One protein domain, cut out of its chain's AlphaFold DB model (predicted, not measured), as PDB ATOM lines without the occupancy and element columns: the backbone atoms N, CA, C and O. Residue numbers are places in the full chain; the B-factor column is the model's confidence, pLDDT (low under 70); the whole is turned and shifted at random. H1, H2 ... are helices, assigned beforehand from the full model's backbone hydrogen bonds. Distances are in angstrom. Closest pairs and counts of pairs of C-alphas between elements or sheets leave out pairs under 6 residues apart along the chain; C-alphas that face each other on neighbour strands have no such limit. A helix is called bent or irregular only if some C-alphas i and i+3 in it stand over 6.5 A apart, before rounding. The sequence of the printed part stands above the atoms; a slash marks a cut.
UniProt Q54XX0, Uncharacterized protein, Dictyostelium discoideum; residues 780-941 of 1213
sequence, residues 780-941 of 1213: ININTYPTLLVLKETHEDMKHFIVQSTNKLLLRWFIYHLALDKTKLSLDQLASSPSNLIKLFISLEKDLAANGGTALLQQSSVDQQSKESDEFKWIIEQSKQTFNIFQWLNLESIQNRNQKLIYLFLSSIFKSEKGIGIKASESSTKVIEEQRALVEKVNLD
ATOM      1  N   ILE A 780      14.650  27.850 137.151       92.19
ATOM      2  CA  ILE A 780      15.016  26.454 137.428       92.19
ATOM      3  C   ILE A 780      16.190  26.070 136.524       92.19
ATOM      4  O   ILE A 780      16.029  25.486 135.450       92.19
ATOM      5  N   ASN A 781      17.384  26.448 136.964       88.15
ATOM      6  CA  ASN A 781      18.649  26.162 136.302       88.15
ATOM      7  C   ASN A 781      19.776  26.040 137.346       88.15
ATOM      8  O   ASN A 781      19.608  26.408 138.511       88.15
ATOM      9  N   ILE A 782      20.936  25.528 136.930       86.48
ATOM     10  CA  ILE A 782      22.083  25.291 137.825       86.48
ATOM     11  C   ILE A 782      22.696  26.596 138.352       86.48
ATOM     12  O   ILE A 782      23.277  26.603 139.434       86.48
ATOM     13  N   ASN A 783      22.527  27.716 137.647       81.37
ATOM     14  CA  ASN A 783      23.044  29.011 138.093       81.37
ATOM     15  C   ASN A 783      22.284  29.506 139.328       81.37
ATOM     16  O   ASN A 783      22.891  29.970 140.290       81.37
ATOM     17  N   THR A 784      20.956  29.371 139.312       86.47
ATOM     18  CA  THR A 784      20.091  29.715 140.444       86.47
ATOM     19  C   THR A 784      20.156  28.658 141.549       86.47
ATOM     20  O   THR A 784      20.186  29.013 142.725       86.47
ATOM     21  N   TYR A 785      20.248  27.372 141.189       87.77
ATOM     22  CA  TYR A 785      20.320  26.251 142.131       87.77
ATOM     23  C   TYR A 785      21.582  25.392 141.909       87.77
ATOM     24  O   TYR A 785      21.484  24.284 141.372       87.77
ATOM     25  N   PRO A 786      22.775  25.838 142.358       82.81
ATOM     26  CA  PRO A 786      24.020  25.075 142.201       82.81
ATOM     27  C   PRO A 786      23.982  23.682 142.842       82.81
ATOM     28  O   PRO A 786      24.673  22.773 142.393       82.81
ATOM     29  N   THR A 787      23.125  23.470 143.844       84.14
ATOM     30  CA  THR A 787      22.899  22.160 144.476       84.14
ATOM     31  C   THR A 787      22.425  21.082 143.496       84.14
ATOM     32  O   THR A 787      22.650  19.898 143.744       84.14
ATOM     33  N   LEU A 788      21.850  21.461 142.347       89.40
ATOM     34  CA  LEU A 788      21.498  20.530 141.270       89.40
ATOM     35  C   LEU A 788      22.716  19.832 140.650       89.40
ATOM     36  O   LEU A 788      22.542  18.820 139.977       89.40
ATOM     37  N   LEU A 789      23.945  20.299 140.899       85.94
ATOM     38  CA  LEU A 789      25.175  19.624 140.465       85.94
ATOM     39  C   LEU A 789      25.326  18.208 141.034       85.94
ATOM     40  O   LEU A 789      26.017  17.391 140.430       85.94
ATOM     41  N   VAL A 790      24.630  17.886 142.129       85.36
ATOM     42  CA  VAL A 790      24.528  16.516 142.664       85.36
ATOM     43  C   VAL A 790      23.864  15.556 141.667       85.36
ATOM     44  O   VAL A 790      24.158  14.366 141.675       85.36
ATOM     45  N   LEU A 791      23.008  16.065 140.776       88.88
ATOM     46  CA  LEU A 791      22.277  15.277 139.778       88.88
ATOM     47  C   LEU A 791      23.109  14.954 138.524       88.88
ATOM     48  O   LEU A 791      22.599  14.344 137.580       88.88
ATOM     49  N   LYS A 792      24.368  15.404 138.476       87.14
ATOM     50  CA  LYS A 792      25.297  15.106 137.387       87.14
ATOM     51  C   LYS A 792      25.713  13.636 137.449       87.14
ATOM     52  O   LYS A 792      26.195  13.164 138.478       87.14
ATOM     53  N   GLU A 793      25.633  12.928 136.325       82.15
ATOM     54  CA  GLU A 793      26.127  11.552 136.252       82.15
ATOM     55  C   GLU A 793      27.664  11.508 136.112       82.15
ATOM     56  O   GLU A 793      28.323  12.475 135.714       82.15
ATOM     57  N   THR A 794      28.282  10.371 136.436       76.62
ATOM     58  CA  THR A 794      29.752  10.231 136.483       76.62
ATOM     59  C   THR A 794      30.442  10.429 135.132       76.62
ATOM     60  O   THR A 794      31.525  11.007 135.090       76.62
ATOM     61  N   HIS A 795      29.817   9.995 134.036       73.18
ATOM     62  CA  HIS A 795      30.364  10.042 132.671       73.18
ATOM     63  C   HIS A 795      30.016  11.325 131.907       73.18
ATOM     64  O   HIS A 795      30.471  11.505 130.783       73.18
ATOM     65  N   GLU A 796      29.204  12.208 132.487       75.41
ATOM     66  CA  GLU A 796      28.795  13.439 131.819       75.41
ATOM     67  C   GLU A 796      29.851  14.526 131.951       75.41
ATOM     68  O   GLU A 796      30.449  14.715 133.017       75.41
ATOM     69  N   ASP A 797      30.034  15.290 130.878       73.70
ATOM     70  CA  ASP A 797      30.859  16.484 130.917       73.70
ATOM     71  C   ASP A 797      30.184  17.573 131.761       73.70
ATOM     72  O   ASP A 797      28.991  17.869 131.647       73.70
ATOM     73  N   MET A 798      30.977  18.183 132.633       75.66
ATOM     74  CA  MET A 798      30.500  19.168 133.593       75.66
ATOM     75  C   MET A 798      30.062  20.476 132.926       75.66
ATOM     76  O   MET A 798      29.081  21.076 133.362       75.66
ATOM     77  N   LYS A 799      30.736  20.897 131.848       72.58
ATOM     78  CA  LYS A 799      30.364  22.096 131.087       72.58
ATOM     79  C   LYS A 799      29.042  21.875 130.365       72.58
ATOM     80  O   LYS A 799      28.236  22.795 130.310       72.58
ATOM     81  N   HIS A 800      28.785  20.661 129.873       71.99
ATOM     82  CA  HIS A 800      27.480  20.314 129.306       71.99
ATOM     83  C   HIS A 800      26.389  20.264 130.363       71.99
ATOM     84  O   HIS A 800      25.312  20.810 130.136       71.99
ATOM     85  N   PHE A 801      26.656  19.667 131.523       81.73
ATOM     86  CA  PHE A 801      25.652  19.550 132.572       81.73
ATOM     87  C   PHE A 801      25.135  20.919 133.055       81.73
ATOM     88  O   PHE A 801      23.931  21.078 133.216       81.73
ATOM     89  N   ILE A 802      26.007  21.928 133.193       79.80
ATOM     90  CA  ILE A 802      25.640  23.288 133.647       79.80
ATOM     91  C   ILE A 802      24.559  23.950 132.769       79.80
ATOM     92  O   ILE A 802      23.742  24.714 133.282       79.80
ATOM     93  N   VAL A 803      24.505  23.627 131.472       76.20
ATOM     94  CA  VAL A 803      23.597  24.256 130.488       76.20
ATOM     95  C   VAL A 803      22.391  23.359 130.143       76.20
ATOM     96  O   VAL A 803      21.737  23.533 129.117       76.20
ATOM     97  N   GLN A 804      22.088  22.357 130.975       80.78
ATOM     98  CA  GLN A 804      20.913  21.492 130.807       80.78
ATOM     99  C   GLN A 804      19.600  22.288 130.857       80.78
ATOM    100  O   GLN A 804      19.438  23.206 131.662       80.78
ATOM    101  N   SER A 805      18.639  21.897 130.015       82.39
ATOM    102  CA  SER A 805      17.313  22.517 130.002       82.39
ATOM    103  C   SER A 805      16.549  22.223 131.293       82.39
ATOM    104  O   SER A 805      16.717  21.171 131.915       82.39
ATOM    105  N   THR A 806      15.640  23.125 131.669       89.42
ATOM    106  CA  THR A 806      14.807  22.961 132.867       89.42
ATOM    107  C   THR A 806      14.057  21.631 132.882       89.42
ATOM    108  O   THR A 806      14.013  20.972 133.915       89.42
ATOM    109  N   ASN A 807      13.520  21.187 131.742       88.71
ATOM    110  CA  ASN A 807      12.801  19.917 131.662       88.71
ATOM    111  C   ASN A 807      13.709  18.717 131.999       88.71
ATOM    112  O   ASN A 807      13.313  17.859 132.788       88.71
ATOM    113  N   LYS A 808      14.951  18.693 131.488       87.85
ATOM    114  CA  LYS A 808      15.937  17.644 131.800       87.85
ATOM    115  C   LYS A 808      16.385  17.705 133.267       87.85
ATOM    116  O   LYS A 808      16.533  16.659 133.898       87.85
ATOM    117  N   LEU A 809      16.563  18.904 133.830       91.41
ATOM    118  CA  LEU A 809      16.895  19.079 135.250       91.41
ATOM    119  C   LEU A 809      15.766  18.599 136.166       91.41
ATOM    120  O   LEU A 809      16.027  17.845 137.100       91.41
ATOM    121  N   LEU A 810      14.519  18.969 135.865       94.80
ATOM    122  CA  LEU A 810      13.343  18.510 136.604       94.80
ATOM    123  C   LEU A 810      13.166  16.993 136.498       94.80
ATOM    124  O   LEU A 810      12.863  16.356 137.500       94.80
ATOM    125  N   LEU A 811      13.416  16.398 135.328       93.23
ATOM    126  CA  LEU A 811      13.413  14.944 135.160       93.23
ATOM    127  C   LEU A 811      14.419  14.257 136.087       93.23
ATOM    128  O   LEU A 811      14.055  13.334 136.814       93.23
ATOM    129  N   ARG A 812      15.668  14.730 136.113       91.99
ATOM    130  CA  ARG A 812      16.711  14.169 136.984       91.99
ATOM    131  C   ARG A 812      16.411  14.382 138.458       91.99
ATOM    132  O   ARG A 812      16.612  13.469 139.250       91.99
ATOM    133  N   TRP A 813      15.911  15.559 138.818       94.98
ATOM    134  CA  TRP A 813      15.479  15.871 140.176       94.98
ATOM    135  C   TRP A 813      14.371  14.913 140.631       94.98
ATOM    136  O   TRP A 813      14.461  14.328 141.709       94.98
ATOM    137  N   PHE A 814      13.379  14.675 139.774       95.33
ATOM    138  CA  PHE A 814      12.287  13.748 140.054       95.33
ATOM    139  C   PHE A 814      12.806  12.312 140.237       95.33
ATOM    140  O   PHE A 814      12.500  11.662 141.234       95.33
ATOM    141  N   ILE A 815      13.649  11.831 139.317       92.75
ATOM    142  CA  ILE A 815      14.282  10.499 139.377       92.75
ATOM    143  C   ILE A 815      15.104  10.330 140.662       92.75
ATOM    144  O   ILE A 815      14.964   9.315 141.347       92.75
ATOM    145  N   TYR A 816      15.909  11.337 141.017       92.70
ATOM    146  CA  TYR A 816      16.730  11.351 142.227       92.70
ATOM    147  C   TYR A 816      15.882  11.182 143.491       92.70
ATOM    148  O   TYR A 816      16.188  10.339 144.333       92.70
ATOM    149  N   HIS A 817      14.774  11.921 143.607       93.72
ATOM    150  CA  HIS A 817      13.902  11.838 144.780       93.72
ATOM    151  C   HIS A 817      13.138  10.525 144.907       93.72
ATOM    152  O   HIS A 817      12.810  10.128 146.028       93.72
ATOM    153  N   LEU A 818      12.869   9.848 143.791       93.02
ATOM    154  CA  LEU A 818      12.254   8.523 143.785       93.02
ATOM    155  C   LEU A 818      13.278   7.385 143.924       93.02
ATOM    156  O   LEU A 818      12.866   6.225 143.977       93.02
ATOM    157  N   ALA A 819      14.578   7.699 143.982       89.46
ATOM    158  CA  ALA A 819      15.673   6.729 143.968       89.46
ATOM    159  C   ALA A 819      15.545   5.719 142.811       89.46
ATOM    160  O   ALA A 819      15.762   4.519 142.987       89.46
ATOM    161  N   LEU A 820      15.137   6.208 141.636       86.41
ATOM    162  CA  LEU A 820      15.056   5.397 140.427       86.41
ATOM    163  C   LEU A 820      16.420   5.348 139.739       86.41
ATOM    164  O   LEU A 820      17.124   6.354 139.652       86.41
ATOM    165  N   ASP A 821      16.748   4.183 139.187       77.46
ATOM    166  CA  ASP A 821      17.816   4.053 138.200       77.46
ATOM    167  C   ASP A 821      17.412   4.737 136.875       77.46
ATOM    168  O   ASP A 821      16.376   5.400 136.756       77.46
ATOM    169  N   LYS A 822      18.220   4.556 135.825       71.85
ATOM    170  CA  LYS A 822      17.934   5.098 134.491       71.85
ATOM    171  C   LYS A 822      16.558   4.647 133.989       71.85
ATOM    172  O   LYS A 822      16.290   3.455 133.846       71.85
ATOM    173  N   THR A 823      15.716   5.617 133.643       80.04
ATOM    174  CA  THR A 823      14.395   5.401 133.043       80.04
ATOM    175  C   THR A 823      14.334   6.005 131.644       80.04
ATOM    176  O   THR A 823      14.989   7.004 131.355       80.04
ATOM    177  N   LYS A 824      13.548   5.379 130.761       79.76
ATOM    178  CA  LYS A 824      13.229   5.906 129.423       79.76
ATOM    179  C   LYS A 824      11.951   6.754 129.414       79.76
ATOM    180  O   LYS A 824      11.562   7.236 128.357       79.76
ATOM    181  N   LEU A 825      11.280   6.876 130.560       86.99
ATOM    182  CA  LEU A 825      10.037   7.628 130.689       86.99
ATOM    183  C   LEU A 825      10.318   9.129 130.735       86.99
ATOM    184  O   LEU A 825      11.280   9.569 131.368       86.99
ATOM    185  N   SER A 826       9.452   9.911 130.096       87.08
ATOM    186  CA  SER A 826       9.485  11.367 130.190       87.08
ATOM    187  C   SER A 826       8.989  11.854 131.557       87.08
ATOM    188  O   SER A 826       8.361  11.117 132.324       87.08
ATOM    189  N   LEU A 827       9.272  13.119 131.878       89.49
ATOM    190  CA  LEU A 827       8.873  13.725 133.153       89.49
ATOM    191  C   LEU A 827       7.356  13.671 133.360       89.49
ATOM    192  O   LEU A 827       6.889  13.329 134.443       89.49
ATOM    193  N   ASP A 828       6.592  13.961 132.310       85.96
ATOM    194  CA  ASP A 828       5.135  13.891 132.320       85.96
ATOM    195  C   ASP A 828       4.629  12.454 132.528       85.96
ATOM    196  O   ASP A 828       3.716  12.245 133.325       85.96
ATOM    197  N   GLN A 829       5.260  11.447 131.914       89.06
ATOM    198  CA  GLN A 829       4.903  10.038 132.112       89.06
ATOM    199  C   GLN A 829       5.166   9.571 133.548       89.06
ATOM    200  O   GLN A 829       4.349   8.850 134.122       89.06
ATOM    201  N   LEU A 830       6.283   9.994 134.150       90.44
ATOM    202  CA  LEU A 830       6.607   9.677 135.544       90.44
ATOM    203  C   LEU A 830       5.639  10.346 136.519       90.44
ATOM    204  O   LEU A 830       5.173   9.697 137.458       90.44
ATOM    205  N   ALA A 831       5.338  11.623 136.291       90.36
ATOM    206  CA  ALA A 831       4.487  12.423 137.160       90.36
ATOM    207  C   ALA A 831       2.986  12.169 136.967       90.36
ATOM    208  O   ALA A 831       2.202  12.499 137.847       90.36
ATOM    209  N   SER A 832       2.580  11.529 135.867       88.21
ATOM    210  CA  SER A 832       1.199  11.066 135.671       88.21
ATOM    211  C   SER A 832       0.799   9.937 136.629       88.21
ATOM    212  O   SER A 832      -0.383   9.625 136.745       88.21
ATOM    213  N   SER A 833       1.760   9.289 137.302       90.02
ATOM    214  CA  SER A 833       1.471   8.268 138.311       90.02
ATOM    215  C   SER A 833       1.253   8.913 139.690       90.02
ATOM    216  O   SER A 833       2.204   9.489 140.236       90.02
ATOM    217  N   PRO A 834       0.062   8.775 140.309       90.13
ATOM    218  CA  PRO A 834      -0.199   9.320 141.644       90.13
ATOM    219  C   PRO A 834       0.777   8.779 142.690       90.13
ATOM    220  O   PRO A 834       1.331   9.537 143.484       90.13
ATOM    221  N   SER A 835       1.087   7.482 142.640       90.24
ATOM    222  CA  SER A 835       2.041   6.869 143.563       90.24
ATOM    223  C   SER A 835       3.449   7.475 143.455       90.24
ATOM    224  O   SER A 835       4.148   7.584 144.462       90.24
ATOM    225  N   ASN A 836       3.879   7.894 142.259       93.64
ATOM    226  CA  ASN A 836       5.160   8.581 142.075       93.64
ATOM    227  C   ASN A 836       5.143   9.994 142.671       93.64
ATOM    228  O   ASN A 836       6.111  10.384 143.320       93.64
ATOM    229  N   LEU A 837       4.043  10.737 142.509       93.77
ATOM    230  CA  LEU A 837       3.868  12.052 143.138       93.77
ATOM    231  C   LEU A 837       3.834  11.955 144.667       93.77
ATOM    232  O   LEU A 837       4.493  12.741 145.339       93.77
ATOM    233  N   ILE A 838       3.152  10.952 145.227       94.43
ATOM    234  CA  ILE A 838       3.151  10.708 146.677       94.43
ATOM    235  C   ILE A 838       4.571  10.408 147.172       94.43
ATOM    236  O   ILE A 838       5.012  10.985 148.165       94.43
ATOM    237  N   LYS A 839       5.324   9.551 146.466       94.34
ATOM    238  CA  LYS A 839       6.731   9.267 146.799       94.34
ATOM    239  C   LYS A 839       7.595  10.523 146.750       94.34
ATOM    240  O   LYS A 839       8.403  10.720 147.653       94.34
ATOM    241  N   LEU A 840       7.411  11.372 145.738       95.25
ATOM    242  CA  LEU A 840       8.092  12.660 145.655       95.25
ATOM    243  C   LEU A 840       7.770  13.516 146.888       95.25
ATOM    244  O   LEU A 840       8.684  13.984 147.555       95.25
ATOM    245  N   PHE A 841       6.490  13.670 147.229       95.10
ATOM    246  CA  PHE A 841       6.045  14.484 148.364       95.10
ATOM    247  C   PHE A 841       6.642  13.987 149.683       95.10
ATOM    248  O   PHE A 841       7.167  14.790 150.445       95.10
ATOM    249  N   ILE A 842       6.639  12.671 149.917       93.59
ATOM    250  CA  ILE A 842       7.250  12.047 151.102       93.59
ATOM    251  C   ILE A 842       8.777  12.231 151.121       93.59
ATOM    252  O   ILE A 842       9.374  12.409 152.182       93.59
ATOM    253  N   SER A 843       9.426  12.175 149.955       92.33
ATOM    254  CA  SER A 843      10.874  12.379 149.823       92.33
ATOM    255  C   SER A 843      11.274  13.815 150.183       92.33
ATOM    256  O   SER A 843      12.287  14.026 150.852       92.33
ATOM    257  N   LEU A 844      10.452  14.792 149.785       93.95
ATOM    258  CA  LEU A 844      10.649  16.210 150.088       93.95
ATOM    259  C   LEU A 844      10.269  16.560 151.536       93.95
ATOM    260  O   LEU A 844      11.001  17.297 152.196       93.95
ATOM    261  N   GLU A 845       9.166  16.005 152.047       92.61
ATOM    262  CA  GLU A 845       8.669  16.216 153.407       92.61
ATOM    263  C   GLU A 845       8.362  14.879 154.094       92.61
ATOM    264  O   GLU A 845       7.339  14.233 153.845       92.61
ATOM    265  N   LYS A 846       9.253  14.467 154.999       88.67
ATOM    266  CA  LYS A 846       9.208  13.132 155.613       88.67
ATOM    267  C   LYS A 846       7.989  12.932 156.509       88.67
ATOM    268  O   LYS A 846       7.505  11.805 156.612       88.67
ATOM    269  N   ASP A 847       7.466  14.000 157.108       90.06
ATOM    270  CA  ASP A 847       6.291  13.939 157.986       90.06
ATOM    271  C   ASP A 847       5.025  13.487 157.230       90.06
ATOM    272  O   ASP A 847       4.121  12.879 157.811       90.06
ATOM    273  N   LEU A 848       4.991  13.660 155.900       90.87
ATOM    274  CA  LEU A 848       3.902  13.168 155.052       90.87
ATOM    275  C   LEU A 848       3.811  11.638 154.999       90.87
ATOM    276  O   LEU A 848       2.738  11.099 154.710       90.87
ATOM    277  N   ALA A 849       4.893  10.921 155.322       87.70
ATOM    278  CA  ALA A 849       4.859   9.466 155.439       87.70
ATOM    279  C   ALA A 849       3.885   9.014 156.538       87.70
ATOM    280  O   ALA A 849       3.165   8.031 156.340       87.70
ATOM    281  N   ALA A 850       3.863   9.732 157.669       85.61
ATOM    282  CA  ALA A 850       2.980   9.469 158.804       85.61
ATOM    283  C   ALA A 850       1.575  10.062 158.595       85.61
ATOM    284  O   ALA A 850       0.591   9.442 158.993       85.61
ATOM    285  N   ASN A 851       1.465  11.199 157.896       83.11
ATOM    286  CA  ASN A 851       0.193  11.867 157.577       83.11
ATOM    287  C   ASN A 851      -0.553  11.215 156.391       83.11
ATOM    288  O   ASN A 851      -1.028  11.882 155.471       83.11
ATOM    289  N   GLY A 852      -0.646   9.885 156.393       83.26
ATOM    290  CA  GLY A 852      -1.454   9.111 155.446       83.26
ATOM    291  C   GLY A 852      -0.773   8.729 154.126       83.26
ATOM    292  O   GLY A 852      -1.226   7.776 153.492       83.26
ATOM    293  N   GLY A 853       0.342   9.361 153.737       83.35
ATOM    294  CA  GLY A 853       1.007   9.079 152.456       83.35
ATOM    295  C   GLY A 853       1.448   7.615 152.303       83.35
ATOM    296  O   GLY A 853       1.205   6.986 151.273       83.35
ATOM    297  N   THR A 854       2.022   7.020 153.356       84.16
ATOM    298  CA  THR A 854       2.426   5.598 153.340       84.16
ATOM    299  C   THR A 854       1.222   4.654 153.302       84.16
ATOM    300  O   THR A 854       1.273   3.615 152.645       84.16
ATOM    301  N   ALA A 855       0.130   5.016 153.983       86.36
ATOM    302  CA  ALA A 855      -1.080   4.202 154.026       86.36
ATOM    303  C   ALA A 855      -1.719   4.088 152.633       86.36
ATOM    304  O   ALA A 855      -2.075   2.985 152.223       86.36
ATOM    305  N   LEU A 856      -1.781   5.189 151.876       86.16
ATOM    306  CA  LEU A 856      -2.293   5.202 150.500       86.16
ATOM    307  C   LEU A 856      -1.455   4.321 149.560       86.16
ATOM    308  O   LEU A 856      -2.004   3.514 148.808       86.16
ATOM    309  N   LEU A 857      -0.122   4.375 149.673       85.73
ATOM    310  CA  LEU A 857       0.769   3.525 148.872       85.73
ATOM    311  C   LEU A 857       0.564   2.022 149.150       85.73
ATOM    312  O   LEU A 857       0.673   1.214 148.226       85.73
ATOM    313  N   GLN A 858       0.245   1.641 150.394       82.71
ATOM    314  CA  GLN A 858       0.069   0.243 150.821       82.71
ATOM    315  C   GLN A 858      -1.352  -0.309 150.621       82.71
ATOM    316  O   GLN A 858      -1.538  -1.529 150.637       82.71
ATOM    317  N   GLN A 859      -2.358   0.547 150.416       75.68
ATOM    318  CA  GLN A 859      -3.734   0.107 150.180       75.68
ATOM    319  C   GLN A 859      -3.815  -0.792 148.938       75.68
ATOM    320  O   GLN A 859      -3.567  -0.367 147.807       75.68
ATOM    321  N   SER A 860      -4.171  -2.058 149.153       68.43
ATOM    322  CA  SER A 860      -4.473  -3.029 148.100       68.43
ATOM    323  C   SER A 860      -5.981  -3.004 147.845       68.43
ATOM    324  O   SER A 860      -6.723  -3.822 148.380       68.43
ATOM    325  N   SER A 861      -6.452  -2.001 147.107       64.57
ATOM    326  CA  SER A 861      -7.852  -1.927 146.675       64.57
ATOM    327  C   SER A 861      -8.085  -2.857 145.478       64.57
ATOM    328  O   SER A 861      -7.246  -2.919 144.580       64.57
ATOM    329  N   VAL A 862      -9.228  -3.551 145.446       67.45
ATOM    330  CA  VAL A 862      -9.714  -4.276 144.250       67.45
ATOM    331  C   VAL A 862     -10.155  -3.288 143.163       67.45
ATOM    332  O   VAL A 862     -10.088  -3.599 141.978       67.45
ATOM    333  N   ASP A 863     -10.566  -2.086 143.565       78.85
ATOM    334  CA  ASP A 863     -10.946  -1.003 142.672       78.85
ATOM    335  C   ASP A 863      -9.803   0.017 142.568       78.85
ATOM    336  O   ASP A 863      -9.555   0.843 143.453       78.85
ATOM    337  N   GLN A 864      -9.054  -0.098 141.479       73.09
ATOM    338  CA  GLN A 864      -7.872   0.713 141.209       73.09
ATOM    339  C   GLN A 864      -8.238   2.186 140.965       73.09
ATOM    340  O   GLN A 864      -7.456   3.073 141.298       73.09
ATOM    341  N   GLN A 865      -9.446   2.453 140.458       77.75
ATOM    342  CA  GLN A 865      -9.899   3.796 140.103       77.75
ATOM    343  C   GLN A 865     -10.306   4.615 141.336       77.75
ATOM    344  O   GLN A 865      -9.973   5.799 141.420       77.75
ATOM    345  N   SER A 866     -10.954   3.995 142.332       81.89
ATOM    346  CA  SER A 866     -11.202   4.656 143.626       81.89
ATOM    347  C   SER A 866      -9.906   4.932 144.386       81.89
ATOM    348  O   SER A 866      -9.746   6.033 144.913       81.89
ATOM    349  N   LYS A 867      -8.946   3.995 144.361       84.07
ATOM    350  CA  LYS A 867      -7.618   4.210 144.955       84.07
ATOM    351  C   LYS A 867      -6.906   5.418 144.337       84.07
ATOM    352  O   LYS A 867      -6.495   6.308 145.075       84.07
ATOM    353  N   GLU A 868      -6.780   5.471 143.008       84.76
ATOM    354  CA  GLU A 868      -6.130   6.603 142.325       84.76
ATOM    355  C   GLU A 868      -6.844   7.930 142.636       84.76
ATOM    356  O   GLU A 868      -6.194   8.944 142.881       84.76
ATOM    357  N   SER A 869      -8.180   7.930 142.701       87.17
ATOM    358  CA  SER A 869      -8.955   9.118 143.070       87.17
ATOM    359  C   SER A 869      -8.627   9.634 144.479       87.17
ATOM    360  O   SER A 869      -8.565  10.850 144.677       87.17
ATOM    361  N   ASP A 870      -8.456   8.756 145.468       89.00
ATOM    362  CA  ASP A 870      -8.107   9.164 146.835       89.00
ATOM    363  C   ASP A 870      -6.647   9.633 146.934       89.00
ATOM    364  O   ASP A 870      -6.363  10.634 147.597       89.00
ATOM    365  N   GLU A 871      -5.738   8.993 146.192       91.71
ATOM    366  CA  GLU A 871      -4.354   9.448 146.038       91.71
ATOM    367  C   GLU A 871      -4.288  10.862 145.430       91.71
ATOM    368  O   GLU A 871      -3.578  11.729 145.944       91.71
ATOM    369  N   PHE A 872      -5.070  11.142 144.383       91.28
ATOM    370  CA  PHE A 872      -5.134  12.464 143.755       91.28
ATOM    371  C   PHE A 872      -5.681  13.549 144.685       91.28
ATOM    372  O   PHE A 872      -5.120  14.648 144.740       91.28
ATOM    373  N   LYS A 873      -6.737  13.255 145.454       91.59
ATOM    374  CA  LYS A 873      -7.260  14.193 146.462       91.59
ATOM    375  C   LYS A 873      -6.202  14.529 147.507       91.59
ATOM    376  O   LYS A 873      -6.023  15.705 147.818       91.59
ATOM    377  N   TRP A 874      -5.474  13.521 147.994       93.70
ATOM    378  CA  TRP A 874      -4.392  13.721 148.956       93.70
ATOM    379  C   TRP A 874      -3.280  14.603 148.375       93.70
ATOM    380  O   TRP A 874      -2.865  15.558 149.024       93.70
ATOM    381  N   ILE A 875      -2.852  14.369 147.126       94.11
ATOM    382  CA  ILE A 875      -1.828  15.192 146.454       94.11
ATOM    383  C   ILE A 875      -2.255  16.667 146.378       94.11
ATOM    384  O   ILE A 875      -1.469  17.550 146.726       94.11
ATOM    385  N   ILE A 876      -3.496  16.942 145.957       93.07
ATOM    386  CA  ILE A 876      -4.042  18.309 145.850       93.07
ATOM    387  C   ILE A 876      -4.147  18.980 147.226       93.07
ATOM    388  O   ILE A 876      -3.952  20.189 147.352       93.07
ATOM    389  N   GLU A 877      -4.478  18.220 148.269       92.96
ATOM    390  CA  GLU A 877      -4.543  18.735 149.635       92.96
ATOM    391  C   GLU A 877      -3.151  19.092 150.169       92.96
ATOM    392  O   GLU A 877      -2.943  20.210 150.650       92.96
ATOM    393  N   GLN A 878      -2.178  18.187 150.022       93.84
ATOM    394  CA  GLN A 878      -0.811  18.416 150.492       93.84
ATOM    395  C   GLN A 878      -0.104  19.518 149.690       93.84
ATOM    396  O   GLN A 878       0.707  20.259 150.251       93.84
ATOM    397  N   SER A 879      -0.437  19.705 148.405       93.82
ATOM    398  CA  SER A 879       0.117  20.814 147.616       93.82
ATOM    399  C   SER A 879      -0.276  22.178 148.193       93.82
ATOM    400  O   SER A 879       0.550  23.090 148.222       93.82
ATOM    401  N   LYS A 880      -1.504  22.302 148.722       92.10
ATOM    402  CA  LYS A 880      -1.995  23.510 149.403       92.10
ATOM    403  C   LYS A 880      -1.409  23.646 150.803       92.10
ATOM    404  O   LYS A 880      -0.816  24.667 151.125       92.10
ATOM    405  N   GLN A 881      -1.609  22.631 151.643       91.74
ATOM    406  CA  GLN A 881      -1.352  22.730 153.083       91.74
ATOM    407  C   GLN A 881       0.140  22.654 153.422       91.74
ATOM    408  O   GLN A 881       0.594  23.335 154.338       91.74
ATOM    409  N   THR A 882       0.904  21.827 152.705       92.22
ATOM    410  CA  THR A 882       2.304  21.535 153.048       92.22
ATOM    411  C   THR A 882       3.295  22.331 152.213       92.22
ATOM    412  O   THR A 882       4.289  22.812 152.756       92.22
ATOM    413  N   PHE A 883       3.043  22.448 150.906       93.12
ATOM    414  CA  PHE A 883       3.956  23.113 149.968       93.12
ATOM    415  C   PHE A 883       3.546  24.551 149.630       93.12
ATOM    416  O   PHE A 883       4.387  25.303 149.142       93.12
ATOM    417  N   ASN A 884       2.295  24.939 149.911       93.40
ATOM    418  CA  ASN A 884       1.748  26.274 149.660       93.40
ATOM    419  C   ASN A 884       2.017  26.782 148.228       93.40
ATOM    420  O   ASN A 884       2.528  27.884 148.023       93.40
ATOM    421  N   ILE A 885       1.719  25.949 147.227       94.67
ATOM    422  CA  ILE A 885       1.915  26.286 145.808       94.67
ATOM    423  C   ILE A 885       0.605  26.674 145.121       94.67
ATOM    424  O   ILE A 885      -0.487  26.344 145.582       94.67
ATOM    425  N   PHE A 886       0.715  27.355 143.977       95.18
ATOM    426  CA  PHE A 886      -0.442  27.643 143.136       95.18
ATOM    427  C   PHE A 886      -1.107  26.347 142.645       95.18
ATOM    428  O   PHE A 886      -0.446  25.372 142.274       95.18
ATOM    429  N   GLN A 887      -2.436  26.358 142.612       94.79
ATOM    430  CA  GLN A 887      -3.248  25.178 142.344       94.79
ATOM    431  C   GLN A 887      -3.489  24.980 140.850       94.79
ATOM    432  O   GLN A 887      -4.568  25.250 140.335       94.79
ATOM    433  N   TRP A 888      -2.462  24.471 140.170       96.27
ATOM    434  CA  TRP A 888      -2.521  24.105 138.751       96.27
ATOM    435  C   TRP A 888      -3.439  22.920 138.461       96.27
ATOM    436  O   TRP A 888      -4.031  22.846 137.389       96.27
ATOM    437  N   LEU A 889      -3.519  21.977 139.402       94.35
ATOM    438  CA  LEU A 889      -4.263  20.733 139.249       94.35
ATOM    439  C   LEU A 889      -5.556  20.768 140.064       94.35
ATOM    440  O   LEU A 889      -5.573  21.179 141.229       94.35
ATOM    441  N   ASN A 890      -6.623  20.277 139.444       91.59
ATOM    442  CA  ASN A 890      -7.860  19.872 140.094       91.59
ATOM    443  C   ASN A 890      -8.030  18.350 139.894       91.59
ATOM    444  O   ASN A 890      -7.161  17.696 139.314       91.59
ATOM    445  N   LEU A 891      -9.110  17.766 140.422       89.94
ATOM    446  CA  LEU A 891      -9.311  16.314 140.334       89.94
ATOM    447  C   LEU A 891      -9.467  15.833 138.882       89.94
ATOM    448  O   LEU A 891      -9.003  14.747 138.555       89.94
ATOM    449  N   GLU A 892     -10.070  16.645 138.018       91.01
ATOM    450  CA  GLU A 892     -10.275  16.330 136.604       91.01
ATOM    451  C   GLU A 892      -8.949  16.367 135.826       91.01
ATOM    452  O   GLU A 892      -8.587  15.385 135.185       91.01
ATOM    453  N   SER A 893      -8.148  17.425 135.979       92.33
ATOM    454  CA  SER A 893      -6.915  17.613 135.203       92.33
ATOM    455  C   SER A 893      -5.797  16.644 135.536       92.33
ATOM    456  O   SER A 893      -5.006  16.270 134.661       92.33
ATOM    457  N   ILE A 894      -5.745  16.175 136.781       88.46
ATOM    458  CA  ILE A 894      -4.818  15.113 137.167       88.46
ATOM    459  C   ILE A 894      -5.289  13.737 136.661       88.46
ATOM    460  O   ILE A 894      -4.462  12.954 136.196       88.46
ATOM    461  N   GLN A 895      -6.603  13.467 136.654       88.35
ATOM    462  CA  GLN A 895      -7.187  12.239 136.092       88.35
ATOM    463  C   GLN A 895      -7.024  12.170 134.569       88.35
ATOM    464  O   GLN A 895      -6.670  11.116 134.039       88.35
ATOM    465  N   ASN A 896      -7.186  13.303 133.885       91.95
ATOM    466  CA  ASN A 896      -6.935  13.461 132.453       91.95
ATOM    467  C   ASN A 896      -5.439  13.440 132.103       91.95
ATOM    468  O   ASN A 896      -5.078  13.407 130.927       91.95
ATOM    469  N   ARG A 897      -4.557  13.417 133.117       90.60
ATOM    470  CA  ARG A 897      -3.094  13.383 132.973       90.60
ATOM    471  C   ARG A 897      -2.586  14.530 132.100       90.60
ATOM    472  O   ARG A 897      -1.738  14.337 131.227       90.60
ATOM    473  N   ASN A 898      -3.112  15.733 132.330       94.25
ATOM    474  CA  ASN A 898      -2.775  16.904 131.533       94.25
ATOM    475  C   ASN A 898      -1.282  17.254 131.669       94.25
ATOM    476  O   ASN A 898      -0.842  17.817 132.675       94.25
ATOM    477  N   GLN A 899      -0.490  16.948 130.637       93.99
ATOM    478  CA  GLN A 899       0.967  17.122 130.656       93.99
ATOM    479  C   GLN A 899       1.383  18.578 130.915       93.99
ATOM    480  O   GLN A 899       2.367  18.827 131.615       93.99
ATOM    481  N   LYS A 900       0.626  19.546 130.377       95.36
ATOM    482  CA  LYS A 900       0.912  20.977 130.514       95.36
ATOM    483  C   LYS A 900       0.770  21.427 131.964       95.36
ATOM    484  O   LYS A 900       1.713  21.999 132.514       95.36
ATOM    485  N   LEU A 901      -0.369  21.127 132.586       96.50
ATOM    486  CA  LEU A 901      -0.647  21.494 133.975       96.50
ATOM    487  C   LEU A 901       0.236  20.719 134.960       96.50
ATOM    488  O   LEU A 901       0.736  21.313 135.914       96.50
ATOM    489  N   ILE A 902       0.519  19.437 134.694       95.34
ATOM    490  CA  ILE A 902       1.472  18.638 135.483       95.34
ATOM    491  C   ILE A 902       2.864  19.278 135.450       95.34
ATOM    492  O   ILE A 902       3.514  19.399 136.487       95.34
ATOM    493  N   TYR A 903       3.328  19.744 134.290       95.79
ATOM    494  CA  TYR A 903       4.636  20.387 134.189       95.79
ATOM    495  C   TYR A 903       4.721  21.693 135.006       95.79
ATOM    496  O   TYR A 903       5.715  21.917 135.706       95.79
ATOM    497  N   LEU A 904       3.676  22.532 134.983       97.09
ATOM    498  CA  LEU A 904       3.596  23.758 135.800       97.09
ATOM    499  C   LEU A 904       3.494  23.453 137.300       97.09
ATOM    500  O   LEU A 904       4.141  24.117 138.117       97.09
ATOM    501  N   PHE A 905       2.739  22.413 137.653       96.23
ATOM    502  CA  PHE A 905       2.630  21.890 139.010       96.23
ATOM    503  C   PHE A 905       3.987  21.450 139.562       96.23
ATOM    504  O   PHE A 905       4.407  21.950 140.602       96.23
ATOM    505  N   LEU A 906       4.726  20.604 138.838       96.38
ATOM    506  CA  LEU A 906       6.061  20.152 139.248       96.38
ATOM    507  C   LEU A 906       7.057  21.302 139.357       96.38
ATOM    508  O   LEU A 906       7.827  21.363 140.313       96.38
ATOM    509  N   SER A 907       7.019  22.233 138.403       96.49
ATOM    510  CA  SER A 907       7.880  23.418 138.431       96.49
ATOM    511  C   SER A 907       7.593  24.286 139.662       96.49
ATOM    512  O   SER A 907       8.512  24.842 140.262       96.49
ATOM    513  N   SER A 908       6.326  24.363 140.082       96.06
ATOM    514  CA  SER A 908       5.915  25.075 141.298       96.06
ATOM    515  C   SER A 908       6.318  24.332 142.571       96.06
ATOM    516  O   SER A 908       6.811  24.970 143.497       96.06
ATOM    517  N   ILE A 909       6.190  22.999 142.605       96.10
ATOM    518  CA  ILE A 909       6.702  22.176 143.714       96.10
ATOM    519  C   ILE A 909       8.194  22.407 143.879       96.10
ATOM    520  O   ILE A 909       8.625  22.726 144.980       96.10
ATOM    521  N   PHE A 910       8.968  22.305 142.799       96.07
ATOM    522  CA  PHE A 910      10.413  22.514 142.822       96.07
ATOM    523  C   PHE A 910      10.791  23.881 143.412       96.07
ATOM    524  O   PHE A 910      11.733  23.980 144.195       96.07
ATOM    525  N   LYS A 911      10.040  24.933 143.059       93.74
ATOM    526  CA  LYS A 911      10.270  26.308 143.532       93.74
ATOM    527  C   LYS A 911       9.756  26.585 144.944       93.74
ATOM    528  O   LYS A 911      10.081  27.638 145.487       93.74
ATOM    529  N   SER A 912       8.959  25.691 145.529       93.91
ATOM    530  CA  SER A 912       8.524  25.832 146.920       93.91
ATOM    531  C   SER A 912       9.718  25.765 147.880       93.91
ATOM    532  O   SER A 912      10.767  25.210 147.550       93.91
ATOM    533  N   GLU A 913       9.560  26.285 149.099       87.13
ATOM    534  CA  GLU A 913      10.615  26.290 150.128       87.13
ATOM    535  C   GLU A 913      11.186  24.885 150.401       87.13
ATOM    536  O   GLU A 913      12.387  24.707 150.606       87.13
ATOM    537  N   LYS A 914      10.323  23.866 150.333       87.91
ATOM    538  CA  LYS A 914      10.660  22.452 150.552       87.91
ATOM    539  C   LYS A 914      11.007  21.704 149.257       87.91
ATOM    540  O   LYS A 914      11.349  20.526 149.299       87.91
ATOM    541  N   GLY A 915      10.914  22.374 148.110       89.08
ATOM    542  CA  GLY A 915      10.905  21.772 146.780       89.08
ATOM    543  C   GLY A 915      12.231  21.201 146.307       89.08
ATOM    544  O   GLY A 915      12.250  20.182 145.624       89.08
ATOM    545  N   ILE A 916      13.354  21.822 146.677       88.52
ATOM    546  CA  ILE A 916      14.664  21.381 146.182       88.52
ATOM    547  C   ILE A 916      15.045  19.998 146.716       88.52
ATOM    548  O   ILE A 916      15.675  19.232 145.997       88.52
ATOM    549  N   GLY A 917      14.702  19.693 147.975       85.26
ATOM    550  CA  GLY A 917      14.923  18.401 148.634       85.26
ATOM    551  C   GLY A 917      16.379  17.910 148.763       85.26
ATOM    552  O   GLY A 917      16.632  16.918 149.446       85.26
ATOM    553  N   ILE A 918      17.355  18.586 148.151       83.69
ATOM    554  CA  ILE A 918      18.779  18.237 148.187       83.69
ATOM    555  C   ILE A 918      19.450  19.035 149.308       83.69
ATOM    556  O   ILE A 918      19.690  20.237 149.181       83.69
ATOM    557  N   LYS A 919      19.750  18.371 150.431       71.41
ATOM    558  CA  LYS A 919      20.434  18.990 151.576       71.41
ATOM    559  C   LYS A 919      21.947  18.978 151.368       71.41
ATOM    560  O   LYS A 919      22.536  17.922 151.153       71.41
ATOM    561  N   ALA A 920      22.574  20.143 151.493       60.89
ATOM    562  CA  ALA A 920      24.021  20.261 151.609       60.89
ATOM    563  C   ALA A 920      24.479  19.653 152.945       60.89
ATOM    564  O   ALA A 920      24.002  20.071 153.999       60.89
ATOM    565  N   SER A 921      25.385  18.672 152.936       57.51
ATOM    566  CA  SER A 921      26.067  18.276 154.178       57.51
ATOM    567  C   SER A 921      26.984  19.415 154.656       57.51
ATOM    568  O   SER A 921      27.434  20.216 153.843       57.51
ATOM    569  N   GLU A 922      27.330  19.491 155.945       52.67
ATOM    570  CA  GLU A 922      28.266  20.514 156.469       52.67
ATOM    571  C   GLU A 922      29.655  20.456 155.804       52.67
ATOM    572  O   GLU A 922      30.321  21.474 155.624       52.67
ATOM    573  N   SER A 923      30.073  19.273 155.346       52.65
ATOM    574  CA  SER A 923      31.274  19.090 154.522       52.65
ATOM    575  C   SER A 923      31.155  19.684 153.109       52.65
ATOM    576  O   SER A 923      32.162  19.829 152.419       52.65
ATOM    577  N   SER A 924      29.946  20.058 152.679       53.89
ATOM    578  CA  SER A 924      29.647  20.526 151.326       53.89
ATOM    579  C   SER A 924      29.741  22.039 151.146       53.89
ATOM    580  O   SER A 924      29.651  22.474 150.010       53.89
ATOM    581  N   THR A 925      29.963  22.869 152.174       57.97
ATOM    582  CA  THR A 925      30.068  24.332 151.958       57.97
ATOM    583  C   THR A 925      31.227  24.684 151.022       57.97
ATOM    584  O   THR A 925      31.054  25.474 150.098       57.97
ATOM    585  N   LYS A 926      32.386  24.027 151.184       63.24
ATOM    586  CA  LYS A 926      33.504  24.145 150.228       63.24
ATOM    587  C   LYS A 926      33.132  23.624 148.844       63.24
ATOM    588  O   LYS A 926      33.440  24.277 147.859       63.24
ATOM    589  N   VAL A 927      32.443  22.483 148.784       64.75
ATOM    590  CA  VAL A 927      31.996  21.883 147.520       64.75
ATOM    591  C   VAL A 927      31.027  22.818 146.795       64.75
ATOM    592  O   VAL A 927      31.158  22.978 145.593       64.75
ATOM    593  N   ILE A 928      30.112  23.484 147.501       63.81
ATOM    594  CA  ILE A 928      29.157  24.451 146.943       63.81
ATOM    595  C   ILE A 928      29.877  25.693 146.428       63.81
ATOM    596  O   ILE A 928      29.543  26.166 145.347       63.81
ATOM    597  N   GLU A 929      30.865  26.211 147.159       70.57
ATOM    598  CA  GLU A 929      31.644  27.369 146.709       70.57
ATOM    599  C   GLU A 929      32.493  27.019 145.475       70.57
ATOM    600  O   GLU A 929      32.513  27.767 144.502       70.57
ATOM    601  N   GLU A 930      33.126  25.841 145.460       69.50
ATOM    602  CA  GLU A 930      33.861  25.316 144.300       69.50
ATOM    603  C   GLU A 930      32.932  25.074 143.101       69.50
ATOM    604  O   GLU A 930      33.265  25.424 141.968       69.50
ATOM    605  N   GLN A 931      31.740  24.530 143.351       69.57
ATOM    606  CA  GLN A 931      30.683  24.330 142.365       69.57
ATOM    607  C   GLN A 931      30.183  25.661 141.793       69.57
ATOM    608  O   GLN A 931      30.076  25.798 140.576       69.57
ATOM    609  N   ARG A 932      29.930  26.662 142.643       71.40
ATOM    610  CA  ARG A 932      29.516  28.012 142.239       71.40
ATOM    611  C   ARG A 932      30.611  28.700 141.427       71.40
ATOM    612  O   ARG A 932      30.318  29.204 140.348       71.40
ATOM    613  N   ALA A 933      31.862  28.652 141.886       74.86
ATOM    614  CA  ALA A 933      33.006  29.208 141.167       74.86
ATOM    615  C   ALA A 933      33.207  28.538 139.798       74.86
ATOM    616  O   ALA A 933      33.637  29.174 138.835       74.86
ATOM    617  N   LEU A 934      32.891  27.245 139.686       70.19
ATOM    618  CA  LEU A 934      32.947  26.541 138.413       70.19
ATOM    619  C   LEU A 934      31.809  26.946 137.469       70.19
ATOM    620  O   LEU A 934      32.062  27.171 136.285       70.19
ATOM    621  N   VAL A 935      30.584  27.065 137.983       74.06
ATOM    622  CA  VAL A 935      29.427  27.566 137.228       74.06
ATOM    623  C   VAL A 935      29.696  28.980 136.711       74.06
ATOM    624  O   VAL A 935      29.498  29.251 135.529       74.06
ATOM    625  N   GLU A 936      30.240  29.853 137.558       74.03
ATOM    626  CA  GLU A 936      30.646  31.206 137.185       74.03
ATOM    627  C   GLU A 936      31.689  31.187 136.059       74.03
ATOM    628  O   GLU A 936      31.486  31.827 135.031       74.03
ATOM    629  N   LYS A 937      32.740  30.359 136.165       71.88
ATOM    630  CA  LYS A 937      33.748  30.205 135.099       71.88
ATOM    631  C   LYS A 937      33.174  29.756 133.757       71.88
ATOM    632  O   LYS A 937      33.687  30.173 132.722       71.88
ATOM    633  N   VAL A 938      32.156  28.895 133.753       68.60
ATOM    634  CA  VAL A 938      31.504  28.443 132.512       68.60
ATOM    635  C   VAL A 938      30.613  29.544 131.921       68.60
ATOM    636  O   VAL A 938      30.600  29.713 130.699       68.60
ATOM    637  N   ASN A 939      29.941  30.327 132.771       67.93
ATOM    638  CA  ASN A 939      29.054  31.426 132.369       67.93
ATOM    639  C   ASN A 939      29.778  32.714 131.954       67.93
ATOM    640  O   ASN A 939      29.179  33.531 131.261       67.93
ATOM    641  N   LEU A 940      31.044  32.910 132.345       63.68
ATOM    642  CA  LEU A 940      31.835  34.082 131.945       63.68
ATOM    643  C   LEU A 940      31.978  34.226 130.417       63.68
ATOM    644  O   LEU A 940      32.224  35.329 129.937       63.68
ATOM    645  N   ASP A 941      31.780  33.152 129.643       64.29
ATOM    646  CA  ASP A 941      31.662  33.233 128.180       64.29
ATOM    647  C   ASP A 941      30.258  33.700 127.758       64.29
ATOM    648  O   ASP A 941      29.482  32.971 127.131       64.29
TER     649      ASP A 941
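What this domain is: This is residues 780 to 941 of the 1213 residues of an uncharacterized protein of Dictyostelium discoideum (UniProt Q54XX0). The model is an elongated, all-helix body of two lobes joined through H3. The larger lobe holds H4 to H10, with H5, H7 and H8 grouped in a triangle, H10 crossing H3, and the short H6 making a corner at the end of H5; the smaller lobe, at one end of the long axis, holds H1, H2 and the long H11, which crosses H1. The printed part has 162 residues with eleven named helices, H1 to H11 in order along the chain, and no named strand. By its radius of gyration of the C-alphas, 17.0 A, it is compact, while its spans are 55 by 31 by 29 A.

Where its parts are: H1 is residues 786 to 791 and begins at C-alpha 786 (24.020, 25.075, 142.201); it is neither bent nor irregular, but only just, as C-alphas 787 and 790 are 6.1 A apart. H2 is residues 798 to 802. H3, residues 806 to 817, is 16.3 A long from first to last C-alpha. H4 is residues 827 to 831, and H5, residues 834 to 844, is 15.4 A long. H6 is residues 846 to 849 and H7 residues 853 to 858. H8, residues 864 to 881, is 25.9 A long and begins at C-alpha 864 (-7.872, 0.713, 141.209). H9 is residues 891 to 895, and H10, residues 899 to 911, is 18.3 A long. H11, residues 922 to 939, is 26.5 A long and ends at C-alpha 939 (29.054, 31.426, 132.369); it is only just irregular, with C-alphas 923 and 926 7.0 A apart.

How they stand to each other: H3 and H5 are the hub, touching four helices each. H3 touches H1 at a steep tilt of 63 degrees, the same way; their closest C-alphas, of Leu 791 and Arg 812, are 6.3 A apart. H1 touches residues 928 to 935 of H11, about perpendicular at 80 degrees, closest at the C-alphas of Pro 786 and Arg 932, 6.2 A. H2 only just touches H11, with 3 pairs of C-alphas within 8 A, closest at Lys 799 and Val 938, 6.6 A. H3 touches H4, with the C-alphas of Leu 811 and Leu 827 5.1 A apart. With residues 814 to 817 H3 touches H5, about perpendicular at 80 degrees, closest at the C-alphas of His 817 and Ser 843, 5.9 A. H4 touches residues 899 to 903 of H10, closest at the C-alphas of Asp 828 and Gln 899, 5.5 A. H5 touches residues 868 to 875 of H8 at a shallow tilt of 32 degrees, only just short of steep, the same way, closest at the C-alphas of Pro 834 and Glu 871, 6.0 A. H7 and H8 form a helical hairpin at a shallow tilt of 12 degrees, opposite ways, closest at the C-alphas of Leu 856 and Glu 871, 6.5 A. H5 and H6 touch only at the corner, and only just, with 3 pairs within 8 A; their closest C-alphas, of Ile 842 and Leu 848, are 5.3 A apart. H9 touches H8, closest at the C-alphas of Phe 872 and Leu 891, 6.6 A. H10 and H11 are apart. Every O i to N i+4 pair is within hydrogen-bond range in H2, H3, H4, H5, H7, H9 and H10; the count is 13 of 14 in H8, 12 of 14 in H11 and 0 of 2 in H1, where 3 of 3 O i to N i+3 pairs are, and H6 is too short for such a pair.

The domain as a whole: The two C-alphas farthest apart, of Val 862 and Asp 941, are 58.1 A apart. The printed part has no cut, and no link is long. The mean pLDDT of the printed part is 84.8; it is under 70 at residues 860 to 862, 920 to 928, 930 to 931 and 938 to 941.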